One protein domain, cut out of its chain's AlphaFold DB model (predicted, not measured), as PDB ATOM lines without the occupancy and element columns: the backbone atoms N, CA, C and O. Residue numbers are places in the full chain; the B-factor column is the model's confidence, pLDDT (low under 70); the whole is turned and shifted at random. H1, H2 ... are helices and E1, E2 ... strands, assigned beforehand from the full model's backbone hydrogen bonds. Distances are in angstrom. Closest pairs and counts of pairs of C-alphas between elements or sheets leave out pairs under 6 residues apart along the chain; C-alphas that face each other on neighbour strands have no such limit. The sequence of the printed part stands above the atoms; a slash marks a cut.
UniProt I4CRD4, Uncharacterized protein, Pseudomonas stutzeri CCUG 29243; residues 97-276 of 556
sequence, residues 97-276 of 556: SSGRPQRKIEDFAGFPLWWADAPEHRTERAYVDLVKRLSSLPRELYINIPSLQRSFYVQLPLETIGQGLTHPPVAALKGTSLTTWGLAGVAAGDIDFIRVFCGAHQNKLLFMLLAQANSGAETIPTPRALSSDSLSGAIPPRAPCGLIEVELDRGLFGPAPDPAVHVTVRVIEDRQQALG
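What this domain is: This is residues 97 to 276 of the 556 residues of an uncharacterized protein of Pseudomonas stutzeri CCUG 29243 (UniProt I4CRD4). Two strongly twisted four-stranded sheets, E2 to E5 and E8 to E11, lie partly face to face as a loose-ended sandwich, with the small hairpin E6 and E7 at one end beside E9 and the short helices H2 and H3 at the other. Residues 97 to 104, with E1, stick out, and the long loop of residues 214 to 239 reaches past the hairpin. The 180 printed residues hold eleven named strands and four named helices, in the order E1 E2 E3 E4 E5 H1 E6 E7 E8 E9 E10 H2 H3 E11 H4, mostly strand, and both large sheets are antiparallel in the order of their numbers. The whole is only just compact, close to loose, with a radius of gyration of the C-alphas of 19.0 A and spans of 60 by 48 by 30 A.

How they stand to each other: E1, residues 101 to 104, pairs with no named strand. E2, residues 109 to 113, E3, 124 to 131, E4, 139 to 145, and E5, 150 to 156, form a meander, each strand the antiparallel neighbour of the one before; N 111 and O 126 are 2.7 A apart, N 129 and O 142 2.7 A, N 141 and O 154 2.8 A, within hydrogen-bond range. E6, residues 170 to 173, and E7, 181 to 184, are a hairpin, with N 172 and O 182 at 2.9 A. E8, residues 191 to 201, bends by 54 degrees at residue 198; with E9, 204 to 213, and E10, 240 to 248, it forms a second meander, and E11, 263 to 269, is the other edge strand. Here N 194 and O 210 are 2.9 A apart, N 207 and O 244 2.8 A, N 245 and O 266 2.9 A. The strands of the two sheets stand at 24 degrees in the sandwich, two sheets face to face. The closest C-alphas of E6 and E9 are those of Ala 172 and Gln 212, 5.2 A. H1, residues 158 to 161, is on the second sheet at a height of 6.1 A, over none of its strands; H4, 271 to 274, stands at that sheet's level. H2, residues 250 to 253, touches H3, 259 to 262, at Leu 252 and His 262, their closest C-alphas, 5.7 A; both only graze the first sheet. The four helices are too short for an O i to N i+4 pair; the one O i to N i+3 pair is within range in H1 and H2, not in H3 and H4.

Where its parts are: E1 begins at C-alpha 101 (239.610, 256.164, 169.312). E8 is 28.8 A long, E9 28.3 A, E10 23.5 A and E3 22.3 A. H4 ends at C-alpha 274 (250.355, 216.762, 177.653).

The domain as a whole: The C-alphas farthest apart, of Pro 119 and Asp 229, are 62.4 A apart. The printed part has no cut, and E9 to E10 is the long link. Its mean pLDDT is 71.2, with 66 residues under 70, among them 97 to 113 and 221 to 239.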
ATOM      1  N   SER A  97     237.325 261.039 175.780       37.09
ATOM      2  CA  SER A  97     237.205 262.463 176.140       37.09
ATOM      3  C   SER A  97     238.243 263.387 175.481       37.09
ATOM      4  O   SER A  97     238.082 264.604 175.508       37.09
ATOM      5  N   SER A  98     239.288 262.825 174.867       33.59
ATOM      6  CA  SER A  98     240.308 263.535 174.085       33.59
ATOM      7  C   SER A  98     240.167 263.350 172.565       33.59
ATOM      8  O   SER A  98     241.075 263.709 171.819       33.59
ATOM      9  N   GLY A  99     239.058 262.769 172.094       32.00
ATOM     10  CA  GLY A  99     238.788 262.523 170.674       32.00
ATOM     11  C   GLY A  99     239.625 261.405 170.048       32.00
ATOM     12  O   GLY A  99     239.567 261.210 168.837       32.00
ATOM     13  N   ARG A 100     240.405 260.662 170.846       32.75
ATOM     14  CA  ARG A 100     241.176 259.510 170.365       32.75
ATOM     15  C   ARG A 100     240.286 258.267 170.360       32.75
ATOM     16  O   ARG A 100     239.551 258.074 171.331       32.75
ATOM     17  N   PRO A 101     240.348 257.419 169.321       33.53
ATOM     18  CA  PRO A 101     239.610 256.164 169.312       33.53
ATOM     19  C   PRO A 101     240.066 255.305 170.498       33.53
ATOM     20  O   PRO A 101     241.253 255.028 170.660       33.53
ATOM     21  N   GLN A 102     239.124 254.931 171.361       33.62
ATOM     22  CA  GLN A 102     239.341 254.004 172.464       33.62
ATOM     23  C   GLN A 102     238.507 252.749 172.218       33.62
ATOM     24  O   GLN A 102     237.343 252.820 171.814       33.62
ATOM     25  N   ARG A 103     239.140 251.593 172.428       36.97
ATOM     26  CA  ARG A 103     238.537 250.275 172.246       36.97
ATOM     27  C   ARG A 103     237.341 250.147 173.186       36.97
ATOM     28  O   ARG A 103     237.531 250.139 174.402       36.97
ATOM     29  N   LYS A 104     236.135 249.979 172.640       36.00
ATOM     30  CA  LYS A 104     235.061 249.309 173.371       36.00
ATOM     31  C   LYS A 104     235.172 247.826 173.038       36.00
ATOM     32  O   LYS A 104     234.919 247.400 171.922       36.00
ATOM     33  N   ILE A 105     235.592 247.031 174.019       39.59
ATOM     34  CA  ILE A 105     235.553 245.553 173.947       39.59
ATOM     35  C   ILE A 105     234.098 245.053 173.917       39.59
ATOM     36  O   ILE A 105     233.834 243.886 173.656       39.59
ATOM     37  N   GLU A 106     233.156 245.946 174.204       36.44
ATOM     38  CA  GLU A 106     231.832 245.605 174.697       36.44
ATOM     39  C   GLU A 106     230.855 245.140 173.622       36.44
ATOM     40  O   GLU A 106     229.910 244.445 173.985       36.44
ATOM     41  N   ASP A 107     231.063 245.448 172.338       38.81
ATOM     42  CA  ASP A 107     229.945 245.270 171.409       38.81
ATOM     43  C   ASP A 107     229.855 243.885 170.771       38.81
ATOM     44  O   ASP A 107     228.731 243.526 170.442       38.81
ATOM     45  N   PHE A 108     230.927 243.065 170.689       47.50
ATOM     46  CA  PHE A 108     230.776 241.608 170.483       47.50
ATOM     47  C   PHE A 108     232.083 240.775 170.408       47.50
ATOM     48  O   PHE A 108     232.752 240.675 169.376       47.50
ATOM     49  N   ALA A 109     232.381 240.024 171.467       49.09
ATOM     50  CA  ALA A 109     233.245 238.842 171.401       49.09
ATOM     51  C   ALA A 109     232.633 237.739 172.275       49.09
ATOM     52  O   ALA A 109     232.223 238.019 173.399       49.09
ATOM     53  N   GLY A 110     232.535 236.503 171.781       53.75
ATOM     54  CA  GLY A 110     232.014 235.385 172.574       53.75
ATOM     55  C   GLY A 110     231.777 234.108 171.773       53.75
ATOM     56  O   GLY A 110     231.590 234.134 170.566       53.75
ATOM     57  N   PHE A 111     231.784 232.965 172.441       63.69
ATOM     58  CA  PHE A 111     231.415 231.674 171.873       63.69
ATOM     59  C   PHE A 111     229.883 231.560 171.874       63.69
ATOM     60  O   PHE A 111     229.283 231.816 172.924       63.69
ATOM     61  N   PRO A 112     229.229 231.222 170.748       61.56
ATOM     62  CA  PRO A 112     227.820 230.865 170.774       61.56
ATOM     63  C   PRO A 112     227.664 229.559 171.549       61.56
ATOM     64  O   PRO A 112     228.408 228.606 171.324       61.56
ATOM     65  N   LEU A 113     226.701 229.527 172.459       69.56
ATOM     66  CA  LEU A 113     226.436 228.368 173.297       69.56
ATOM     67  C   LEU A 113     225.088 227.767 172.931       69.56
ATOM     68  O   LEU A 113     224.147 228.473 172.555       69.56
ATOM     69  N   TRP A 114     224.993 226.454 173.081       72.12
ATOM     70  CA  TRP A 114     223.723 225.751 173.015       72.12
ATOM     71  C   TRP A 114     223.732 224.554 173.962       72.12
ATOM     72  O   TRP A 114     224.790 224.045 174.314       72.12
ATOM     73  N   TRP A 115     222.550 224.091 174.357       79.31
ATOM     74  CA  TRP A 115     222.379 222.929 175.230       79.31
ATOM     75  C   TRP A 115     221.573 221.866 174.492       79.31
ATOM     76  O   TRP A 115     220.751 222.197 173.638       79.31
ATOM     77  N   ALA A 116     221.829 220.590 174.781       73.31
ATOM     78  CA  ALA A 116     221.201 219.471 174.073       73.31
ATOM     79  C   ALA A 116     219.662 219.456 174.189       73.31
ATOM     80  O   ALA A 116     218.985 218.859 173.357       73.31
ATOM     81  N   ASP A 117     219.119 220.111 175.213       72.81
ATOM     82  CA  ASP A 117     217.696 220.236 175.519       72.81
ATOM     83  C   ASP A 117     217.076 221.576 175.068       72.81
ATOM     84  O   ASP A 117     215.883 221.809 175.282       72.81
ATOM     85  N   ALA A 118     217.852 222.469 174.445       64.06
ATOM     86  CA  ALA A 118     217.362 223.757 173.964       64.06
ATOM     87  C   ALA A 118     216.741 223.642 172.553       64.06
ATOM     88  O   ALA A 118     217.273 222.918 171.709       64.06
ATOM     89  N   PRO A 119     215.643 224.369 172.251       53.84
ATOM     90  CA  PRO A 119     215.164 224.510 170.873       53.84
ATOM     91  C   PRO A 119     216.268 225.119 169.987       53.84
ATOM     92  O   PRO A 119     217.068 225.903 170.489       53.84
ATOM     93  N   GLU A 120     216.298 224.777 168.690       47.81
ATOM     94  CA  GLU A 120     217.407 224.979 167.719       47.81
ATOM     95  C   GLU A 120     218.031 226.392 167.619       47.81
ATOM     96  O   GLU A 120     219.056 226.568 166.957       47.81
ATOM     97  N   HIS A 121     217.467 227.404 168.276       48.56
ATOM     98  CA  HIS A 121     217.931 228.785 168.207       48.56
ATOM     99  C   HIS A 121     219.023 229.090 169.241       48.56
ATOM    100  O   HIS A 121     218.815 229.043 170.455       48.56
ATOM    101  N   ARG A 122     220.201 229.462 168.735       56.78
ATOM    102  CA  ARG A 122     221.403 229.783 169.519       56.78
ATOM    103  C   ARG A 122     221.371 231.243 169.954       56.78
ATOM    104  O   ARG A 122     221.890 232.115 169.260       56.78
ATOM    105  N   THR A 123     220.745 231.535 171.087       56.62
ATOM    106  CA  THR A 123     220.623 232.926 171.555       56.62
ATOM    107  C   THR A 123     221.764 233.367 172.466       56.62
ATOM    108  O   THR A 123     222.104 234.549 172.471       56.62
ATOM    109  N   GLU A 124     222.380 232.446 173.214       71.88
ATOM    110  CA  GLU A 124     223.326 232.804 174.274       71.88
ATOM    111  C   GLU A 124     224.788 232.774 173.835       71.88
ATOM    112  O   GLU A 124     225.212 231.964 173.007       71.88
ATOM    113  N   ARG A 125     225.571 233.693 174.407       71.00
ATOM    114  CA  ARG A 125     226.979 233.897 174.067       71.00
ATOM    115  C   ARG A 125     227.790 234.212 175.311       71.00
ATOM    116  O   ARG A 125     227.348 234.992 176.153       71.00
ATOM    117  N   ALA A 126     228.997 233.665 175.392       70.81
ATOM    118  CA  ALA A 126     229.935 234.001 176.457       70.81
ATOM    119  C   ALA A 126     231.357 234.135 175.922       70.81
ATOM    120  O   ALA A 126     231.819 233.287 175.170       70.81
ATOM    121  N   TYR A 127     232.082 235.165 176.336       73.25
ATOM    122  CA  TYR A 127     233.533 235.204 176.214       73.25
ATOM    123  C   TYR A 127     234.138 234.608 177.475       73.25
ATOM    124  O   TYR A 127     233.804 235.016 178.578       73.25
ATOM    125  N   VAL A 128     235.037 233.650 177.320       71.81
ATOM    126  CA  VAL A 128     235.738 233.012 178.440       71.81
ATOM    127  C   VAL A 128     237.212 233.341 178.306       71.81
ATOM    128  O   VAL A 128     237.681 233.335 177.169       71.81
ATOM    129  N   ASP A 129     237.917 233.620 179.411       68.25
ATOM    130  CA  ASP A 129     239.357 233.898 179.527       68.25
ATOM    131  C   ASP A 129     240.051 233.339 180.762       68.25
ATOM    132  O   ASP A 129     239.428 233.237 181.797       68.25
ATOM    133  N   LEU A 130     241.332 232.966 180.662       67.06
ATOM    134  CA  LEU A 130     242.185 232.710 181.825       67.06
ATOM    135  C   LEU A 130     243.053 233.944 182.033       67.06
ATOM    136  O   LEU A 130     243.976 234.206 181.265       67.06
ATOM    137  N   VAL A 131     242.756 234.703 183.080       62.59
ATOM    138  CA  VAL A 131     243.421 235.970 183.371       62.59
ATOM    139  C   VAL A 131     244.259 235.881 184.640       62.59
ATOM    140  O   VAL A 131     243.968 235.147 185.587       62.59
ATOM    141  N   LYS A 132     245.327 236.679 184.659       59.97
ATOM    142  CA  LYS A 132     246.116 236.965 185.856       59.97
ATOM    143  C   LYS A 132     245.656 238.299 186.425       59.97
ATOM    144  O   LYS A 132     245.910 239.336 185.813       59.97
ATOM    145  N   ARG A 133     245.029 238.307 187.601       49.56
ATOM    146  CA  ARG A 133     244.889 239.553 188.362       49.56
ATOM    147  C   ARG A 133     246.196 239.873 189.086       49.56
ATOM    148  O   ARG A 133     246.941 238.989 189.491       49.56
ATOM    149  N   LEU A 134     246.488 241.169 189.154       46.09
ATOM    150  CA  LEU A 134     247.711 241.783 189.671       46.09
ATOM    151  C   LEU A 134     248.315 241.037 190.884       46.09
ATOM    152  O   LEU A 134     247.699 240.923 191.937       46.09
ATOM    153  N   SER A 135     249.574 240.608 190.735       42.28
ATOM    154  CA  SER A 135     250.534 240.189 191.780       42.28
ATOM    155  C   SER A 135     250.255 238.968 192.678       42.28
ATOM    156  O   SER A 135     251.179 238.572 193.385       42.28
ATOM    157  N   SER A 136     249.098 238.304 192.634       40.34
ATOM    158  CA  SER A 136     248.854 237.112 193.470       40.34
ATOM    159  C   SER A 136     248.118 235.999 192.734       40.34
ATOM    160  O   SER A 136     247.098 236.233 192.094       40.34
ATOM    161  N   LEU A 137     248.631 234.775 192.884       50.50
ATOM    162  CA  LEU A 137     247.875 233.538 192.686       50.50
ATOM    163  C   LEU A 137     246.628 233.565 193.594       50.50
ATOM    164  O   LEU A 137     246.741 234.063 194.719       50.50
ATOM    165  N   PRO A 138     245.472 233.032 193.156       52.19
ATOM    166  CA  PRO A 138     245.282 232.083 192.047       52.19
ATOM    167  C   PRO A 138     244.978 232.715 190.674       52.19
ATOM    168  O   PRO A 138     244.686 233.902 190.558       52.19
ATOM    169  N   ARG A 139     245.066 231.899 189.613       67.62
ATOM    170  CA  ARG A 139     244.581 232.260 188.269       67.62
ATOM    171  C   ARG A 139     243.058 232.356 188.300       67.62
ATOM    172  O   ARG A 139     242.428 231.676 189.102       67.62
ATOM    173  N   GLU A 140     242.467 233.166 187.430       72.81
ATOM    174  CA  GLU A 140     241.011 233.313 187.371       72.81
ATOM    175  C   GLU A 140     240.496 233.017 185.966       72.81
ATOM    176  O   GLU A 140     241.038 233.510 184.977       72.81
ATOM    177  N   LEU A 141     239.427 232.232 185.876       76.62
ATOM    178  CA  LEU A 141     238.605 232.146 184.683       76.62
ATOM    179  C   LEU A 141     237.676 233.360 184.650       76.62
ATOM    180  O   LEU A 141     236.722 233.453 185.421       76.62
ATOM    181  N   TYR A 142     237.969 234.299 183.771       79.06
ATOM    182  CA  TYR A 142     237.084 235.387 183.410       79.06
ATOM    183  C   TYR A 142     235.992 234.882 182.469       79.06
ATOM    184  O   TYR A 142     236.278 234.221 181.478       79.06
ATOM    185  N   ILE A 143     234.738 235.211 182.747       79.25
ATOM    186  CA  ILE A 143     233.616 234.924 181.853       79.25
ATOM    187  C   ILE A 143     232.833 236.212 181.676       79.25
ATOM    188  O   ILE A 143     232.390 236.795 182.656       79.25
ATOM    189  N   ASN A 144     232.641 236.655 180.444       75.75
ATOM    190  CA  ASN A 144     231.827 237.805 180.094       75.75
ATOM    191  C   ASN A 144     230.610 237.342 179.297       75.75
ATOM    192  O   ASN A 144     230.739 236.557 178.362       75.75
ATOM    193  N   ILE A 145     229.436 237.837 179.678       75.06
ATOM    194  CA  ILE A 145     228.175 237.596 178.980       75.06
ATOM    195  C   ILE A 145     227.679 238.954 178.477       75.06
ATOM    196  O   ILE A 145     227.051 239.693 179.250       75.06
ATOM    197  N   PRO A 146     227.972 239.310 177.212       64.38
ATOM    198  CA  PRO A 146     227.636 240.622 176.667       64.38
ATOM    199  C   PRO A 146     226.134 240.911 176.691       64.38
ATOM    200  O   PRO A 146     225.730 241.996 177.103       64.38
ATOM    201  N   SER A 147     225.304 239.918 176.337       66.44
ATOM    202  CA  SER A 147     223.836 240.043 176.278       66.44
ATOM    203  C   SER A 147     223.215 240.485 177.604       66.44
ATOM    204  O   SER A 147     222.179 241.145 177.616       66.44
ATOM    205  N   LEU A 148     223.867 240.155 178.721       72.31
ATOM    206  CA  LEU A 148     223.414 240.479 180.070       72.31
ATOM    207  C   LEU A 148     224.248 241.583 180.733       72.31
ATOM    208  O   LEU A 148     223.976 241.917 181.883       72.31
ATOM    209  N   GLN A 149     225.269 242.116 180.049       74.19
ATOM    210  CA  GLN A 149     226.265 243.039 180.608       74.19
ATOM    211  C   GLN A 149     226.871 242.530 181.928       74.19
ATOM    212  O   GLN A 149     227.048 243.275 182.892       74.19
ATOM    213  N   ARG A 150     227.174 241.227 181.991       76.50
ATOM    214  CA  ARG A 150     227.683 240.563 183.201       76.50
ATOM    215  C   ARG A 150     229.089 240.033 183.003       76.50
ATOM    216  O   ARG A 150     229.506 239.689 181.898       76.50
ATOM    217  N   SER A 151     229.837 239.959 184.097       81.75
ATOM    218  CA  SER A 151     231.148 239.325 184.117       81.75
ATOM    219  C   SER A 151     231.388 238.591 185.426       81.75
ATOM    220  O   SER A 151     231.055 239.099 186.495       81.75
ATOM    221  N   PHE A 152     232.007 237.424 185.327       82.38
ATOM    222  CA  PHE A 152     232.344 236.545 186.433       82.38
ATOM    223  C   PHE A 152     233.842 236.271 186.444       82.38
ATOM    224  O   PHE A 152     234.499 236.302 185.403       82.38
ATOM    225  N   TYR A 153     234.352 235.981 187.634       82.94
ATOM    226  CA  TYR A 153     235.706 235.493 187.844       82.94
ATOM    227  C   TYR A 153     235.599 234.237 188.700       82.94
ATOM    228  O   TYR A 153     235.055 234.287 189.803       82.94
ATOM    229  N   VAL A 154     236.089 233.113 188.184       83.69
ATOM    230  CA  VAL A 154     236.156 231.846 188.917       83.69
ATOM    231  C   VAL A 154     237.610 231.577 189.250       83.69
ATOM    232  O   VAL A 154     238.447 231.504 188.355       83.69
ATOM    233  N   GLN A 155     237.933 231.447 190.534       82.12
ATOM    234  CA  GLN A 155     239.297 231.128 190.943       82.12
ATOM    235  C   GLN A 155     239.657 229.699 190.534       82.12
ATOM    236  O   GLN A 155     238.935 228.752 190.834       82.12
ATOM    237  N   LEU A 156     240.804 229.557 189.879       78.69
ATOM    238  CA  LEU A 156     241.377 228.295 189.438       78.69
ATOM    239  C   LEU A 156     242.790 228.154 190.021       78.69
ATOM    240  O   LEU A 156     243.753 228.718 189.484       78.69
ATOM    241  N   PRO A 157     242.938 227.432 191.145       80.81
ATOM    242  CA  PRO A 157     244.242 226.953 191.591       80.81
ATOM    243  C   PRO A 157     244.971 226.184 190.477       80.81
ATOM    244  O   PRO A 157     244.349 225.605 189.591       80.81
ATOM    245  N   LEU A 158     246.305 226.146 190.504       81.06
ATOM    246  CA  LEU A 158     247.067 225.447 189.458       81.06
ATOM    247  C   LEU A 158     246.744 223.951 189.425       81.06
ATOM    248  O   LEU A 158     246.704 223.334 188.364       81.06
ATOM    249  N   GLU A 159     246.461 223.378 190.586       83.94
ATOM    250  CA  GLU A 159     246.074 221.986 190.755       83.94
ATOM    251  C   GLU A 159     244.746 221.678 190.051       83.94
ATOM    252  O   GLU A 159     244.609 220.609 189.461       83.94
ATOM    253  N   THR A 160     243.790 222.617 190.036       84.06
ATOM    254  CA  THR A 160     242.471 222.392 189.418       84.06
ATOM    255  C   THR A 160     242.506 222.422 187.893       84.06
ATOM    256  O   THR A 160     241.555 221.977 187.259       84.06
ATOM    257  N   ILE A 161     243.603 222.902 187.298       86.06
ATOM    258  CA  ILE A 161     243.843 222.881 185.847       86.06
ATOM    259  C   ILE A 161     244.962 221.904 185.441       86.06
ATOM    260  O   ILE A 161     245.460 221.970 184.318       86.06
ATOM    261  N   GLY A 162     245.375 221.000 186.340       87.50
ATOM    262  CA  GLY A 162     246.384 219.973 186.046       87.50
ATOM    263  C   GLY A 162     247.811 220.516 185.918       87.50
ATOM    264  O   GLY A 162     248.619 219.981 185.162       87.50
ATOM    265  N   GLN A 163     248.119 221.616 186.611       87.69
ATOM    266  CA  GLN A 163     249.389 222.350 186.521       87.69
ATOM    267  C   GLN A 163     250.159 222.418 187.851       87.69
ATOM    268  O   GLN A 163     251.069 223.239 188.007       87.69
ATOM    269  N   GLY A 164     249.810 221.557 188.810       86.12
ATOM    270  CA  GLY A 164     250.467 221.464 190.115       86.12
ATOM    271  C   GLY A 164     251.972 221.155 190.048       86.12
ATOM    272  O   GLY A 164     252.509 220.720 189.028       86.12
ATOM    273  N   LEU A 165     252.669 221.362 191.167       87.69
ATOM    274  CA  LEU A 165     254.132 221.209 191.276       87.69
ATOM    275  C   LEU A 165     254.632 219.759 191.189       87.69
ATOM    276  O   LEU A 165     255.825 219.529 191.041       87.69
ATOM    277  N   THR A 166     253.737 218.775 191.278       88.19
ATOM    278  CA  THR A 166     254.077 217.351 191.143       88.19
ATOM    279  C   THR A 166     254.308 216.920 189.695       88.19
ATOM    280  O   THR A 166     254.806 215.822 189.463       88.19
ATOM    281  N   HIS A 167     253.939 217.751 188.718       88.62
ATOM    282  CA  HIS A 167     254.123 217.460 187.297       88.62
ATOM    283  C   HIS A 167     255.522 217.874 186.812       88.62
ATOM    284  O   HIS A 167     256.109 218.806 187.370       88.62
ATOM    285  N   PRO A 168     256.057 217.256 185.741       86.94
ATOM    286  CA  PRO A 168     257.390 217.569 185.231       86.94
ATOM    287  C   PRO A 168     257.541 219.051 184.851       86.94
ATOM    288  O   PRO A 168     256.565 219.668 184.419       86.94
ATOM    289  N   PRO A 169     258.745 219.630 184.995       86.44
ATOM    290  CA  PRO A 169     259.000 221.001 184.585       86.44
ATOM    291  C   PRO A 169     258.970 221.141 183.057       86.44
ATOM    292  O   PRO A 169     259.198 220.180 182.321       86.44
ATOM    293  N   VAL A 170     258.716 222.358 182.585       82.50
ATOM    294  CA  VAL A 170     258.565 222.688 181.164       82.50
ATOM    295  C   VAL A 170     259.489 223.839 180.784       82.50
ATOM    296  O   VAL A 170     259.536 224.865 181.462       82.50
ATOM    297  N   ALA A 171     260.251 223.666 179.706       79.50
ATOM    298  CA  ALA A 171     261.013 224.749 179.106       79.50
ATOM    299  C   ALA A 171     260.060 225.653 178.319       79.50
ATOM    300  O   ALA A 171     259.295 225.178 177.486       79.50
ATOM    301  N   ALA A 172     260.091 226.951 178.603       75.50
ATOM    302  CA  ALA A 172     259.189 227.925 178.010       75.50
ATOM    303  C   ALA A 172     259.846 229.304 177.880       75.50
ATOM    304  O   ALA A 172     260.894 229.590 178.469       75.50
ATOM    305  N   LEU A 173     259.187 230.187 177.132       74.00
ATOM    306  CA  LEU A 173     259.557 231.596 177.030       74.00
ATOM    307  C   LEU A 173     259.531 232.268 178.405       74.00
ATOM    308  O   LEU A 173     258.508 232.227 179.086       74.00
ATOM    309  N   LYS A 174     260.632 232.916 178.793       77.12
ATOM    310  CA  LYS A 174     260.789 233.572 180.091       77.12
ATOM    311  C   LYS A 174     260.639 235.085 180.003       77.12
ATOM    312  O   LYS A 174     261.404 235.760 179.323       77.12
ATOM    313  N   GLY A 175     259.727 235.629 180.807       66.81
ATOM    314  CA  GLY A 175     259.516 237.072 180.921       66.81
ATOM    315  C   GLY A 175     258.903 237.690 179.660       66.81
ATOM    316  O   GLY A 175     258.132 237.044 178.951       66.81
ATOM    317  N   THR A 176     259.204 238.969 179.417       57.28
ATOM    318  CA  THR A 176     258.742 239.727 178.238       57.28
ATOM    319  C   THR A 176     259.774 239.774 177.110       57.28
ATOM    320  O   THR A 176     259.456 240.231 176.013       57.28
ATOM    321  N   SER A 177     261.008 239.320 177.353       55.16
ATOM    322  CA  SER A 177     262.029 239.203 176.315       55.16
ATOM    323  C   SER A 177     261.694 238.015 175.418       55.16
ATOM    324  O   SER A 177     261.620 236.881 175.877       55.16
ATOM    325  N   LEU A 178     261.532 238.260 174.115       56.88
ATOM    326  CA  LEU A 178     261.205 237.235 173.110       56.88
ATOM    327  C   LEU A 178     262.316 236.182 172.901       56.88
ATOM    328  O   LEU A 178     262.213 235.356 172.009       56.88
ATOM    329  N   THR A 179     263.397 236.212 173.676       61.09
ATOM    330  CA  THR A 179     264.619 235.437 173.411       61.09
ATOM    331  C   THR A 179     265.114 234.634 174.609       61.09
ATOM    332  O   THR A 179     266.079 233.885 174.485       61.09
ATOM    333  N   THR A 180     264.502 234.792 175.785       71.00
ATOM    334  CA  THR A 180     265.007 234.172 177.015       71.00
ATOM    335  C   THR A 180     264.271 232.876 177.309       71.00
ATOM    336  O   THR A 180     263.045 232.850 177.367       71.00
ATOM    337  N   TRP A 181     265.029 231.812 177.541       75.94
ATOM    338  CA  TRP A 181     264.511 230.508 177.931       75.94
ATOM    339  C   TRP A 181     264.422 230.389 179.450       75.94
ATOM    340  O   TRP A 181     265.319 230.831 180.176       75.94
ATOM    341  N   GLY A 182     263.350 229.775 179.944       80.31
ATOM    342  CA  GLY A 182     263.191 229.468 181.358       80.31
ATOM    343  C   GLY A 182     262.604 228.089 181.592       80.31
ATOM    344  O   GLY A 182     261.843 227.584 180.769       80.31
ATOM    345  N   LEU A 183     262.960 227.489 182.723       84.12
ATOM    346  CA  LEU A 183     262.367 226.248 183.202       84.12
ATOM    347  C   LEU A 183     261.286 226.589 184.230       84.12
ATOM    348  O   LEU A 183     261.587 227.123 185.297       84.12
ATOM    349  N   ALA A 184     260.032 226.325 183.873       83.56
ATOM    350  CA  ALA A 184     258.853 226.634 184.672       83.56
ATOM    351  C   ALA A 184     258.201 225.361 185.230       83.56
ATOM    352  O   ALA A 184     258.421 224.256 184.731       83.56
ATOM    353  N   GLY A 185     257.365 225.516 186.253       84.12
ATOM    354  CA  GLY A 185     256.710 224.418 186.956       84.12
ATOM    355  C   GLY A 185     257.577 223.780 188.043       84.12
ATOM    356  O   GLY A 185     257.226 222.700 188.510       84.12
ATOM    357  N   VAL A 186     258.683 224.426 188.436       86.62
ATOM    358  CA  VAL A 186     259.612 223.971 189.487       86.62
ATOM    359  C   VAL A 186     259.193 224.518 190.857       86.62
ATOM    360  O   VAL A 186     259.295 223.823 191.865       86.62
ATOM    361  N   ALA A 187     258.695 225.754 190.902       85.50
ATOM    362  CA  ALA A 187     258.266 226.444 192.114       85.50
ATOM    363  C   ALA A 187     256.892 227.108 191.947       85.50
ATOM    364  O   ALA A 187     256.470 227.477 190.852       85.50
ATOM    365  N   ALA A 188     256.177 227.306 193.057       78.81
ATOM    366  CA  ALA A 188     254.880 227.977 193.024       78.81
ATOM    367  C   ALA A 188     255.007 229.383 192.411       78.81
ATOM    368  O   ALA A 188     255.751 230.228 192.905       78.81
ATOM    369  N   GLY A 189     254.257 229.639 191.337       77.44
ATOM    370  CA  GLY A 189     254.222 230.946 190.680       77.44
ATOM    371  C   GLY A 189     255.359 231.221 189.694       77.44
ATOM    372  O   GLY A 189     255.417 232.329 189.159       77.44
ATOM    373  N   ASP A 190     256.220 230.250 189.386       84.31
ATOM    374  CA  ASP A 190     257.218 230.387 188.316       84.31
ATOM    375  C   ASP A 190     256.641 230.141 186.907       84.31
ATOM    376  O   ASP A 190     257.273 230.498 185.913       84.31
ATOM    377  N   ILE A 191     255.421 229.603 186.830       81.75
ATOM    378  CA  ILE A 191     254.718 229.277 185.592       81.75
ATOM    379  C   ILE A 191     253.487 230.167 185.377       81.75
ATOM    380  O   ILE A 191     252.723 230.517 186.289       81.75
ATOM    381  N   ASP A 192     253.321 230.579 184.133       78.88
ATOM    382  CA  ASP A 192     252.162 231.249 183.570       78.88
ATOM    383  C   ASP A 192     251.624 230.435 182.396       78.88
ATOM    384  O   ASP A 192     252.317 229.564 181.868       78.88
ATOM    385  N   PHE A 193     250.384 230.716 182.006       75.25
ATOM    386  CA  PHE A 193     249.750 230.025 180.897       75.25
ATOM    387  C   PHE A 193     249.091 231.007 179.960       75.25
ATOM    388  O   PHE A 193     248.379 231.921 180.371       75.25
ATOM    389  N   ILE A 194     249.278 230.740 178.681       69.62
ATOM    390  CA  ILE A 194     248.448 231.294 177.628       69.62
ATOM    391  C   ILE A 194     247.561 230.173 177.155       69.62
ATOM    392  O   ILE A 194     248.011 229.053 176.947       69.62
ATOM    393  N   ARG A 195     246.286 230.465 176.986       68.81
ATOM    394  CA  ARG A 195     245.349 229.481 176.473       68.81
ATOM    395  C   ARG A 195     245.192 229.635 174.973       68.81
ATOM    396  O   ARG A 195     245.190 230.744 174.447       68.81
ATOM    397  N   VAL A 196     244.953 228.523 174.307       68.38
ATOM    398  CA  VAL A 196     244.533 228.508 172.915       68.38
ATOM    399  C   VAL A 196     243.178 227.836 172.847       68.38
ATOM    400  O   VAL A 196     243.035 226.673 173.225       68.38
ATOM    401  N   PHE A 197     242.175 228.577 172.380       68.56
ATOM    402  CA  PHE A 197     240.868 228.007 172.084       68.56
ATOM    403  C   PHE A 197     241.022 226.955 170.988       68.56
ATOM    404  O   PHE A 197     241.563 227.240 169.922       68.56
ATOM    405  N   CYS A 198     240.571 225.742 171.276       69.31
ATOM    406  CA  CYS A 198     240.704 224.581 170.404       69.31
ATOM    407  C   CYS A 198     239.397 224.257 169.673       69.31
ATOM    408  O   CYS A 198     239.421 223.698 168.581       69.31
ATOM    409  N   GLY A 199     238.266 224.670 170.238       68.69
ATOM    410  CA  GLY A 199     236.941 224.503 169.657       68.69
ATOM    411  C   GLY A 199     235.873 224.495 170.739       68.69
ATOM    412  O   GLY A 199     236.183 224.400 171.926       68.69
ATOM    413  N   ALA A 200     234.616 224.592 170.327       72.06
ATOM    414  CA  ALA A 200     233.475 224.376 171.199       72.06
ATOM    415  C   ALA A 200     232.733 223.086 170.816       72.06
ATOM    416  O   ALA A 200     232.977 222.465 169.773       72.06
ATOM    417  N   HIS A 201     231.838 222.670 171.692       74.25
ATOM    418  CA  HIS A 201     230.777 221.734 171.384       74.25
ATOM    419  C   HIS A 201     229.632 222.024 172.344       74.25
ATOM    420  O   HIS A 201     229.812 221.873 173.551       74.25
ATOM    421  N   GLN A 202     228.467 222.434 171.837       76.81
ATOM    422  CA  GLN A 202     227.339 222.813 172.700       76.81
ATOM    423  C   GLN A 202     227.727 223.960 173.655       76.81
ATOM    424  O   GLN A 202     228.051 225.068 173.227       76.81
ATOM    425  N   ASN A 203     227.693 223.693 174.955       79.88
ATOM    426  CA  ASN A 203     228.025 224.597 176.043       79.88
ATOM    427  C   ASN A 203     229.434 224.341 176.610       79.88
ATOM    428  O   ASN A 203     229.777 224.866 177.672       79.88
ATOM    429  N   LYS A 204     230.239 223.529 175.914       84.94
ATOM    430  CA  LYS A 204     231.594 223.129 176.298       84.94
ATOM    431  C   LYS A 204     232.624 223.808 175.412       84.94
ATOM    432  O   LYS A 204     232.460 223.894 174.196       84.94
ATOM    433  N   LEU A 205     233.694 224.288 176.029       80.19
ATOM    434  CA  LEU A 205     234.761 225.050 175.396       80.19
ATOM    435  C   LEU A 205     236.101 224.391 175.707       80.19
ATOM    436  O   LEU A 205     236.493 224.287 176.869       80.19
ATOM    437  N   LEU A 206     236.821 223.980 174.671       80.44
ATOM    438  CA  LEU A 206     238.109 223.313 174.800       80.44
ATOM    439  C   LEU A 206     239.245 224.333 174.711       80.44
ATOM    440  O   LEU A 206     239.345 225.095 173.743       80.44
ATOM    441  N   PHE A 207     240.141 224.308 175.693       79.44
ATOM    442  CA  PHE A 207     241.315 225.168 175.755       79.44
ATOM    443  C   PHE A 207     242.578 224.355 175.993       79.44
ATOM    444  O   PHE A 207     242.699 223.617 176.967       79.44
ATOM    445  N   MET A 208     243.562 224.559 175.132       80.31
ATOM    446  CA  MET A 208     244.919 224.081 175.345       80.31
ATOM    447  C   MET A 208     245.693 225.109 176.159       80.31
ATOM    448  O   MET A 208     245.573 226.307 175.913       80.31
ATOM    449  N   LEU A 209     246.489 224.648 177.116       81.56
ATOM    450  CA  LEU A 209     247.338 225.491 177.950       81.56
ATOM    451  C   LEU A 209     248.759 225.476 177.398       81.56
ATOM    452  O   LEU A 209     249.361 224.414 177.261       81.56
ATOM    453  N   LEU A 210     249.302 226.650 177.106       77.81
ATOM    454  CA  LEU A 210     250.682 226.850 176.688       77.81
ATOM    455  C   LEU A 210     251.481 227.443 177.840       77.81
ATOM    456  O   LEU A 210     251.095 228.481 178.378       77.81
ATOM    457  N   ALA A 211     252.597 226.819 178.200       78.12
ATOM    458  CA  ALA A 211     253.422 227.297 179.301       78.12
ATOM    459  C   ALA A 211     254.180 228.582 178.936       78.12
ATOM    460  O   ALA A 211     254.697 228.741 177.827       78.12
ATOM    461  N   GLN A 212     254.311 229.473 179.913       78.94
ATOM    462  CA  GLN A 212     255.212 230.616 179.897       78.94
ATOM    463  C   GLN A 212     255.943 230.688 181.239       78.94
ATOM    464  O   GLN A 212     255.345 230.553 182.302       78.94
ATOM    465  N   ALA A 213     257.249 230.911 181.206       80.25
ATOM    466  CA  ALA A 213     258.055 231.076 182.402       80.25
ATOM    467  C   ALA A 213     257.963 232.529 182.909       80.25
ATOM    468  O   ALA A 213     258.176 233.496 182.172       80.25
ATOM    469  N   ASN A 214     257.660 232.706 184.194       80.69
ATOM    470  CA  ASN A 214     257.705 234.017 184.838       80.69
ATOM    471  C   ASN A 214     259.160 234.471 185.050       80.69
ATOM    472  O   ASN A 214     260.106 233.691 184.962       80.69
ATOM    473  N   SER A 215     259.360 235.748 185.386       78.19
ATOM    474  CA  SER A 215     260.698 236.307 185.646       78.19
ATOM    475  C   SER A 215     261.474 235.569 186.748       78.19
ATOM    476  O   SER A 215     262.702 235.510 186.679       78.19
ATOM    477  N   GLY A 216     260.769 234.988 187.724       78.62
ATOM    478  CA  GLY A 216     261.343 234.193 188.815       78.62
ATOM    479  C   GLY A 216     261.704 232.745 188.463       78.62
ATOM    480  O   GLY A 216     262.347 232.093 189.277       78.62
ATOM    481  N   ALA A 217     261.324 232.242 187.282       85.06
ATOM    482  CA  ALA A 217     261.703 230.902 186.827       85.06
ATOM    483  C   ALA A 217     263.223 230.778 186.645       85.06
ATOM    484  O   ALA A 217     263.906 231.776 186.405       85.06
ATOM    485  N   GLU A 218     263.777 229.569 186.699       87.00
ATOM    486  CA  GLU A 218     265.197 229.352 186.405       87.00
ATOM    487  C   GLU A 218     265.488 229.719 184.942       87.00
ATOM    488  O   GLU A 218     264.765 229.294 184.044       87.00
ATOM    489  N   THR A 219     266.521 230.526 184.680       84.75
ATOM    490  CA  THR A 219     266.984 230.747 183.299       84.75
ATOM    491  C   THR A 219     267.777 229.526 182.859       84.75
ATOM    492  O   THR A 219     268.781 229.200 183.486       84.75
ATOM    493  N   ILE A 220     267.378 228.910 181.751       75.12
ATOM    494  CA  ILE A 220     268.151 227.835 181.124       75.12
ATOM    495  C   ILE A 220     268.875 228.369 179.885       75.12
ATOM    496  O   ILE A 220     268.423 229.355 179.295       75.12
ATOM    497  N   PRO A 221     270.000 227.759 179.478       69.19
ATOM    498  CA  PRO A 221     270.691 228.182 178.269       69.19
ATOM    499  C   PRO A 221     269.777 228.055 177.049       69.19
ATOM    500  O   PRO A 221     269.078 227.052 176.897       69.19
ATOM    501  N   THR A 222     269.817 229.057 176.169       62.78
ATOM    502  CA  THR A 222     269.242 228.952 174.825       62.78
ATOM    503  C   THR A 222     269.867 227.748 174.125       62.78
ATOM    504  O   THR A 222     271.101 227.653 174.119       62.78
ATOM    505  N   PRO A 223     269.075 226.850 173.516       54.81
ATOM    506  CA  PRO A 223     269.630 225.812 172.665       54.81
ATOM    507  C   PRO A 223     270.572 226.429 171.631       54.81
ATOM    508  O   PRO A 223     270.172 227.283 170.839       54.81
ATOM    509  N   ARG A 224     271.857 226.055 171.666       50.72
ATOM    510  CA  ARG A 224     272.949 226.728 170.928       50.72
ATOM    511  C   ARG A 224     272.979 226.432 169.423       50.72
ATOM    512  O   ARG A 224     274.017 226.497 168.775       50.72
ATOM    513  N   ALA A 225     271.821 226.150 168.859       44.50
ATOM    514  CA  ALA A 225     271.644 225.817 167.460       44.50
ATOM    515  C   ALA A 225     271.440 227.080 166.579       44.50
ATOM    516  O   ALA A 225     271.302 226.991 165.365       44.50
ATOM    517  N   LEU A 226     271.458 228.278 167.183       41.78
ATOM    518  CA  LEU A 226     271.349 229.574 166.510       41.78
ATOM    519  C   LEU A 226     272.368 230.549 167.120       41.78
ATOM    520  O   LEU A 226     272.334 230.797 168.318       41.78
ATOM    521  N   SER A 227     273.290 231.031 166.284       35.31
ATOM    522  CA  SER A 227     274.319 232.074 166.487       35.31
ATOM    523  C   SER A 227     274.502 232.687 167.887       35.31
ATOM    524  O   SER A 227     273.574 233.271 168.442       35.31
ATOM    525  N   SER A 228     275.750 232.757 168.360       31.38
ATOM    526  CA  SER A 228     276.124 233.615 169.497       31.38
ATOM    527  C   SER A 228     275.983 235.119 169.207       31.38
ATOM    528  O   SER A 228     275.800 235.892 170.142       31.38
ATOM    529  N   ASP A 229     276.033 235.522 167.928       31.69
ATOM    530  CA  ASP A 229     276.257 236.927 167.547       31.69
ATOM    531  C   ASP A 229     275.111 237.565 166.744       31.69
ATOM    532  O   ASP A 229     275.153 238.760 166.450       31.69
ATOM    533  N   SER A 230     274.054 236.817 166.407       32.91
ATOM    534  CA  SER A 230     272.820 237.422 165.905       32.91
ATOM    535  C   SER A 230     271.779 237.406 167.018       32.91
ATOM    536  O   SER A 230     271.479 236.367 167.598       32.91
ATOM    537  N   LEU A 231     271.189 238.567 167.287       28.94
ATOM    538  CA  LEU A 231     270.054 238.784 168.194       28.94
ATOM    539  C   LEU A 231     268.788 237.966 167.832       28.94
ATOM    540  O   LEU A 231     267.724 238.211 168.393       28.94
ATOM    541  N   SER A 232     268.881 237.000 166.912       35.12
ATOM    542  CA  SER A 232     267.789 236.165 166.406       35.12
ATOM    543  C   SER A 232     267.867 234.718 166.913       35.12
ATOM    544  O   SER A 232     267.611 233.768 166.173       35.12
ATOM    545  N   GLY A 233     268.234 234.542 168.189       40.28
ATOM    546  CA  GLY A 233     268.115 233.250 168.872       40.28
ATOM    547  C   GLY A 233     266.702 232.678 168.719       40.28
ATOM    548  O   GLY A 233     265.743 233.442 168.597       40.28
ATOM    549  N   ALA A 234     266.576 231.346 168.706       44.91
ATOM    550  CA  ALA A 234     265.281 230.664 168.641       44.91
ATOM    551  C   ALA A 234     264.397 231.280 169.708       44.91
ATOM    552  O   ALA A 234     264.707 231.171 170.897       44.91
ATOM    553  N   ILE A 235     263.332 231.950 169.272       50.69
ATOM    554  CA  ILE A 235     262.284 232.398 170.174       50.69
ATOM    555  C   ILE A 235     261.749 231.115 170.815       50.69
ATOM    556  O   ILE A 235     261.246 230.267 170.068       50.69
ATOM    557  N   PRO A 236     261.895 230.934 172.142       54.31
ATOM    558  CA  PRO A 236     261.396 229.742 172.806       54.31
ATOM    559  C   PRO A 236     259.924 229.535 172.450       54.31
ATOM    560  O   PRO A 236     259.138 230.483 172.603       54.31
ATOM    561  N   PRO A 237     259.519 228.343 171.978       53.75
ATOM    562  CA  PRO A 237     258.117 228.099 171.746       53.75
ATOM    563  C   PRO A 237     257.356 228.071 173.073       53.75
ATOM    564  O   PRO A 237     257.905 227.782 174.136       53.75
ATOM    565  N   ARG A 238     256.063 228.384 173.019       61.00
ATOM    566  CA  ARG A 238     255.145 228.154 174.144       61.00
ATOM    567  C   ARG A 238     254.516 226.779 173.939       61.00
ATOM    568  O   ARG A 238     253.627 226.619 173.108       61.00
ATOM    569  N   ALA A 239     255.015 225.774 174.644       63.84
ATOM    570  CA  ALA A 239     254.575 224.403 174.434       63.84
ATOM    571  C   ALA A 239     253.203 224.091 175.034       63.84
ATOM    572  O   ALA A 239     252.953 224.520 176.168       63.84
ATOM    573  N   PRO A 240     252.360 223.283 174.352       77.62
ATOM    574  CA  PRO A 240     251.213 222.651 174.978       77.62
ATOM    575  C   PRO A 240     251.656 221.857 176.202       77.62
ATOM    576  O   PRO A 240     252.532 220.998 176.148       77.62
ATOM    577  N   CYS A 241     251.050 222.188 177.328       83.31
ATOM    578  CA  CYS A 241     251.346 221.619 178.634       83.31
ATOM    579  C   CYS A 241     250.062 221.272 179.392       83.31
ATOM    580  O   CYS A 241     250.110 221.005 180.583       83.31
ATOM    581  N   GLY A 242     248.910 221.294 178.730       89.19
ATOM    582  CA  GLY A 242     247.645 220.877 179.313       89.19
ATOM    583  C   GLY A 242     246.488 221.072 178.348       89.19
ATOM    584  O   GLY A 242     246.594 221.816 177.367       89.19
ATOM    585  N   LEU A 243     245.376 220.418 178.651       91.12
ATOM    586  CA  LEU A 243     244.121 220.535 177.923       91.12
ATOM    587  C   LEU A 243     242.979 220.558 178.936       91.12
ATOM    588  O   LEU A 243     242.848 219.643 179.748       91.12
ATOM    589  N   ILE A 244     242.163 221.606 178.900       92.06
ATOM    590  CA  ILE A 244     241.014 221.771 179.788       92.06
ATOM    591  C   ILE A 244     239.742 221.995 178.980       92.06
ATOM    592  O   ILE A 244     239.762 222.609 177.915       92.06
ATOM    593  N   GLU A 245     238.630 221.526 179.518       92.06
ATOM    594  CA  GLU A 245     237.288 221.778 179.013       92.06
ATOM    595  C   GLU A 245     236.545 222.639 180.034       92.06
ATOM    596  O   GLU A 245     236.541 222.342 181.229       92.06
ATOM    597  N   VAL A 246     235.948 223.731 179.567       89.44
ATOM    598  CA  VAL A 246     235.103 224.616 180.367       89.44
ATOM    599  C   VAL A 246     233.669 224.422 179.914       89.44
ATOM    600  O   VAL A 246     233.347 224.691 178.760       89.44
ATOM    601  N   GLU A 247     232.810 223.988 180.822       91.62
ATOM    602  CA  GLU A 247     231.383 223.831 180.584       91.62
ATOM    603  C   GLU A 247     230.604 224.946 181.286       91.62
ATOM    604  O   GLU A 247     230.824 225.225 182.469       91.62
ATOM    605  N   LEU A 248     229.701 225.582 180.541       89.44
ATOM    606  CA  LEU A 248     228.849 226.664 181.024       89.44
ATOM    607  C   LEU A 248     227.401 226.181 181.126       89.44
ATOM    608  O   LEU A 248     226.783 225.792 180.134       89.44
ATOM    609  N   ASP A 249     226.835 226.208 182.323       89.75
ATOM    610  CA  ASP A 249     225.434 225.860 182.529       89.75
ATOM    611  C   ASP A 249     224.500 227.032 182.177       89.75
ATOM    612  O   ASP A 249     224.848 228.211 182.316       89.75
ATOM    613  N   ARG A 250     223.271 226.713 181.751       86.25
ATOM    614  CA  ARG A 250     222.264 227.716 181.373       86.25
ATOM    615  C   ARG A 250     221.875 228.624 182.545       86.25
ATOM    616  O   ARG A 250     221.514 229.781 182.324       86.25
ATOM    617  N   GLY A 251     221.990 228.149 183.788       86.50
ATOM    618  CA  GLY A 251     221.746 228.936 184.996       86.50
ATOM    619  C   GLY A 251     222.631 230.181 185.122       86.50
ATOM    620  O   GLY A 251     222.210 231.165 185.731       86.50
ATOM    621  N   LEU A 252     223.792 230.212 184.451       87.00
ATOM    622  CA  LEU A 252     224.667 231.389 184.390       87.00
ATOM    623  C   LEU A 252     223.997 232.605 183.710       87.00
ATOM    624  O   LEU A 252     224.370 233.754 183.963       87.00
ATOM    625  N   PHE A 253     222.973 232.359 182.890       84.56
ATOM    626  CA  PHE A 253     222.193 233.373 182.175       84.56
ATOM    627  C   PHE A 253     220.896 233.756 182.913       84.56
ATOM    628  O   PHE A 253     220.156 234.636 182.475       84.56
ATOM    629  N   GLY A 254     220.614 233.117 184.053       83.12
ATOM    630  CA  GLY A 254     219.440 233.385 184.882       83.12
ATOM    631  C   GLY A 254     219.521 234.705 185.666       83.12
ATOM    632  O   GLY A 254     220.541 235.395 185.659       83.12
ATOM    633  N   PRO A 255     218.458 235.091 186.393       81.00
ATOM    634  CA  PRO A 255     218.408 236.364 187.119       81.00
ATOM    635  C   PRO A 255     219.449 236.476 188.246       81.00
ATOM    636  O   PRO A 255     219.967 237.574 188.457       81.00
ATOM    637  N   ALA A 256     219.794 235.366 188.908       84.19
ATOM    638  CA  ALA A 256     220.745 235.294 190.022       84.19
ATOM    639  C   ALA A 256     221.801 234.190 189.784       84.19
ATOM    640  O   ALA A 256     221.695 233.109 190.361       84.19
ATOM    641  N   PRO A 257     222.779 234.426 188.894       85.50
ATOM    642  CA  PRO A 257     223.757 233.414 188.516       85.50
ATOM    643  C   PRO A 257     224.833 233.238 189.591       85.50
ATOM    644  O   PRO A 257     225.424 234.220 190.045       85.50
ATOM    645  N   ASP A 258     225.126 231.987 189.945       87.62
ATOM    646  CA  ASP A 258     226.283 231.612 190.761       87.62
ATOM    647  C   ASP A 258     227.338 230.881 189.903       87.62
ATOM    648  O   ASP A 258     227.166 229.703 189.571       87.62
ATOM    649  N   PRO A 259     228.447 231.541 189.524       84.69
ATOM    650  CA  PRO A 259     229.462 230.923 188.681       84.69
ATOM    651  C   PRO A 259     230.185 229.753 189.368       84.69
ATOM    652  O   PRO A 259     230.748 228.924 188.666       84.69
ATOM    653  N   ALA A 260     230.155 229.632 190.701       84.44
ATOM    654  CA  ALA A 260     230.740 228.479 191.391       84.44
ATOM    655  C   ALA A 260     229.925 227.189 191.191       84.44
ATOM    656  O   ALA A 260     230.459 226.093 191.341       84.44
ATOM    657  N   VAL A 261     228.638 227.320 190.850       87.94
ATOM    658  CA  VAL A 261     227.719 226.201 190.590       87.94
ATOM    659  C   VAL A 261     227.568 225.945 189.089       87.94
ATOM    660  O   VAL A 261     227.445 224.800 188.667       87.94
ATOM    661  N   HIS A 262     227.585 227.007 188.282       90.69
ATOM    662  CA  HIS A 262     227.237 226.956 186.856       90.69
ATOM    663  C   HIS A 262     228.441 226.944 185.905       90.69
ATOM    664  O   HIS A 262     228.264 227.010 184.688       90.69
ATOM    665  N   VAL A 263     229.663 226.874 186.435       91.31
ATOM    666  CA  VAL A 263     230.889 226.750 185.642       91.31
ATOM    667  C   VAL A 263     231.642 225.518 186.102       91.31
ATOM    668  O   VAL A 263     232.080 225.438 187.248       91.31
ATOM    669  N   THR A 264     231.835 224.575 185.188       92.50
ATOM    670  CA  THR A 264     232.649 223.387 185.446       92.50
ATOM    671  C   THR A 264     233.928 223.466 184.632       92.50
ATOM    672  O   THR A 264     233.891 223.714 183.430       92.50
ATOM    673  N   VAL A 265     235.070 223.244 185.282       91.62
ATOM    674  CA  VAL A 265     236.367 223.107 184.611       91.62
ATOM    675  C   VAL A 265     236.846 221.679 184.785       91.62
ATOM    676  O   VAL A 265     237.025 221.205 185.906       91.62
ATOM    677  N   ARG A 266     237.053 220.992 183.666       94.19
ATOM    678  CA  ARG A 266     237.550 219.624 183.627       94.19
ATOM    679  C   ARG A 266     238.959 219.603 183.055       94.19
ATOM    680  O   ARG A 266     239.200 220.107 181.960       94.19
ATOM    681  N   VAL A 267     239.877 218.959 183.770       94.94
ATOM    682  CA  VAL A 267     241.199 218.611 183.238       94.94
ATOM    683  C   VAL A 267     241.032 217.413 182.309       94.94
ATOM    684  O   VAL A 267     240.626 216.337 182.747       94.94
ATOM    685  N   ILE A 268     241.298 217.624 181.022       96.25
ATOM    686  CA  ILE A 268     241.319 216.564 180.011       96.25
ATOM    687  C   ILE A 268     242.711 215.944 179.968       96.25
ATOM    688  O   ILE A 268     242.835 214.724 180.015       96.25
ATOM    689  N   GLU A 269     243.740 216.794 179.942       94.31
ATOM    690  CA  GLU A 269     245.135 216.393 180.099       94.31
ATOM    691  C   GLU A 269     245.857 217.331 181.060       94.31
ATOM    692  O   GLU A 269     245.841 218.555 180.886       94.31
ATOM    693  N   ASP A 270     246.509 216.750 182.065       93.31
ATOM    694  CA  ASP A 270     247.428 217.473 182.939       93.31
ATOM    695  C   ASP A 270     248.795 217.703 182.263       93.31
ATOM    696  O   ASP A 270     249.063 217.239 181.148       93.31
ATOM    697  N   ARG A 271     249.696 218.417 182.945       90.19
ATOM    698  CA  ARG A 271     251.036 218.710 182.417       90.19
ATOM    699  C   ARG A 271     251.887 217.478 182.160       90.19
ATOM    700  O   ARG A 271     252.694 217.485 181.233       90.19
ATOM    701  N   GLN A 272     251.721 216.415 182.937       89.25
ATOM    702  CA  GLN A 272     252.475 215.185 182.722       89.25
ATOM    703  C   GLN A 272     252.010 214.453 181.456       89.25
ATOM    704  O   GLN A 272     252.845 213.962 180.694       89.25
ATOM    705  N   GLN A 273     250.698 214.404 181.226       92.12
ATOM    706  CA  GLN A 273     250.084 213.779 180.056       92.12
ATOM    707  C   GLN A 273     250.371 214.578 178.781       92.12
ATOM    708  O   GLN A 273     250.856 214.007 177.802       92.12
ATOM    709  N   ALA A 274     250.164 215.897 178.813       90.25
ATOM    710  CA  ALA A 274     250.355 216.762 177.653       90.25
ATOM    711  C   ALA A 274     251.823 216.839 177.199       90.25
ATOM    712  O   ALA A 274     252.082 216.910 176.003       90.25
ATOM    713  N   LEU A 275     252.798 216.768 178.113       87.31
ATOM    714  CA  LEU A 275     254.223 216.747 177.748       87.31
ATOM    715  C   LEU A 275     254.727 215.374 177.280       87.31
ATOM    716  O   LEU A 275     255.871 215.277 176.843       87.31
ATOM    717  N   GLY A 276     253.913 214.318 177.381       85.75
ATOM    718  CA  GLY A 276     254.263 212.997 176.870       85.75
ATOM    719  C   GLY A 276     255.500 212.390 177.532       85.75
ATOM    720  O   GLY A 276     256.490 212.132 176.863       85.75
TER     721      GLY A 276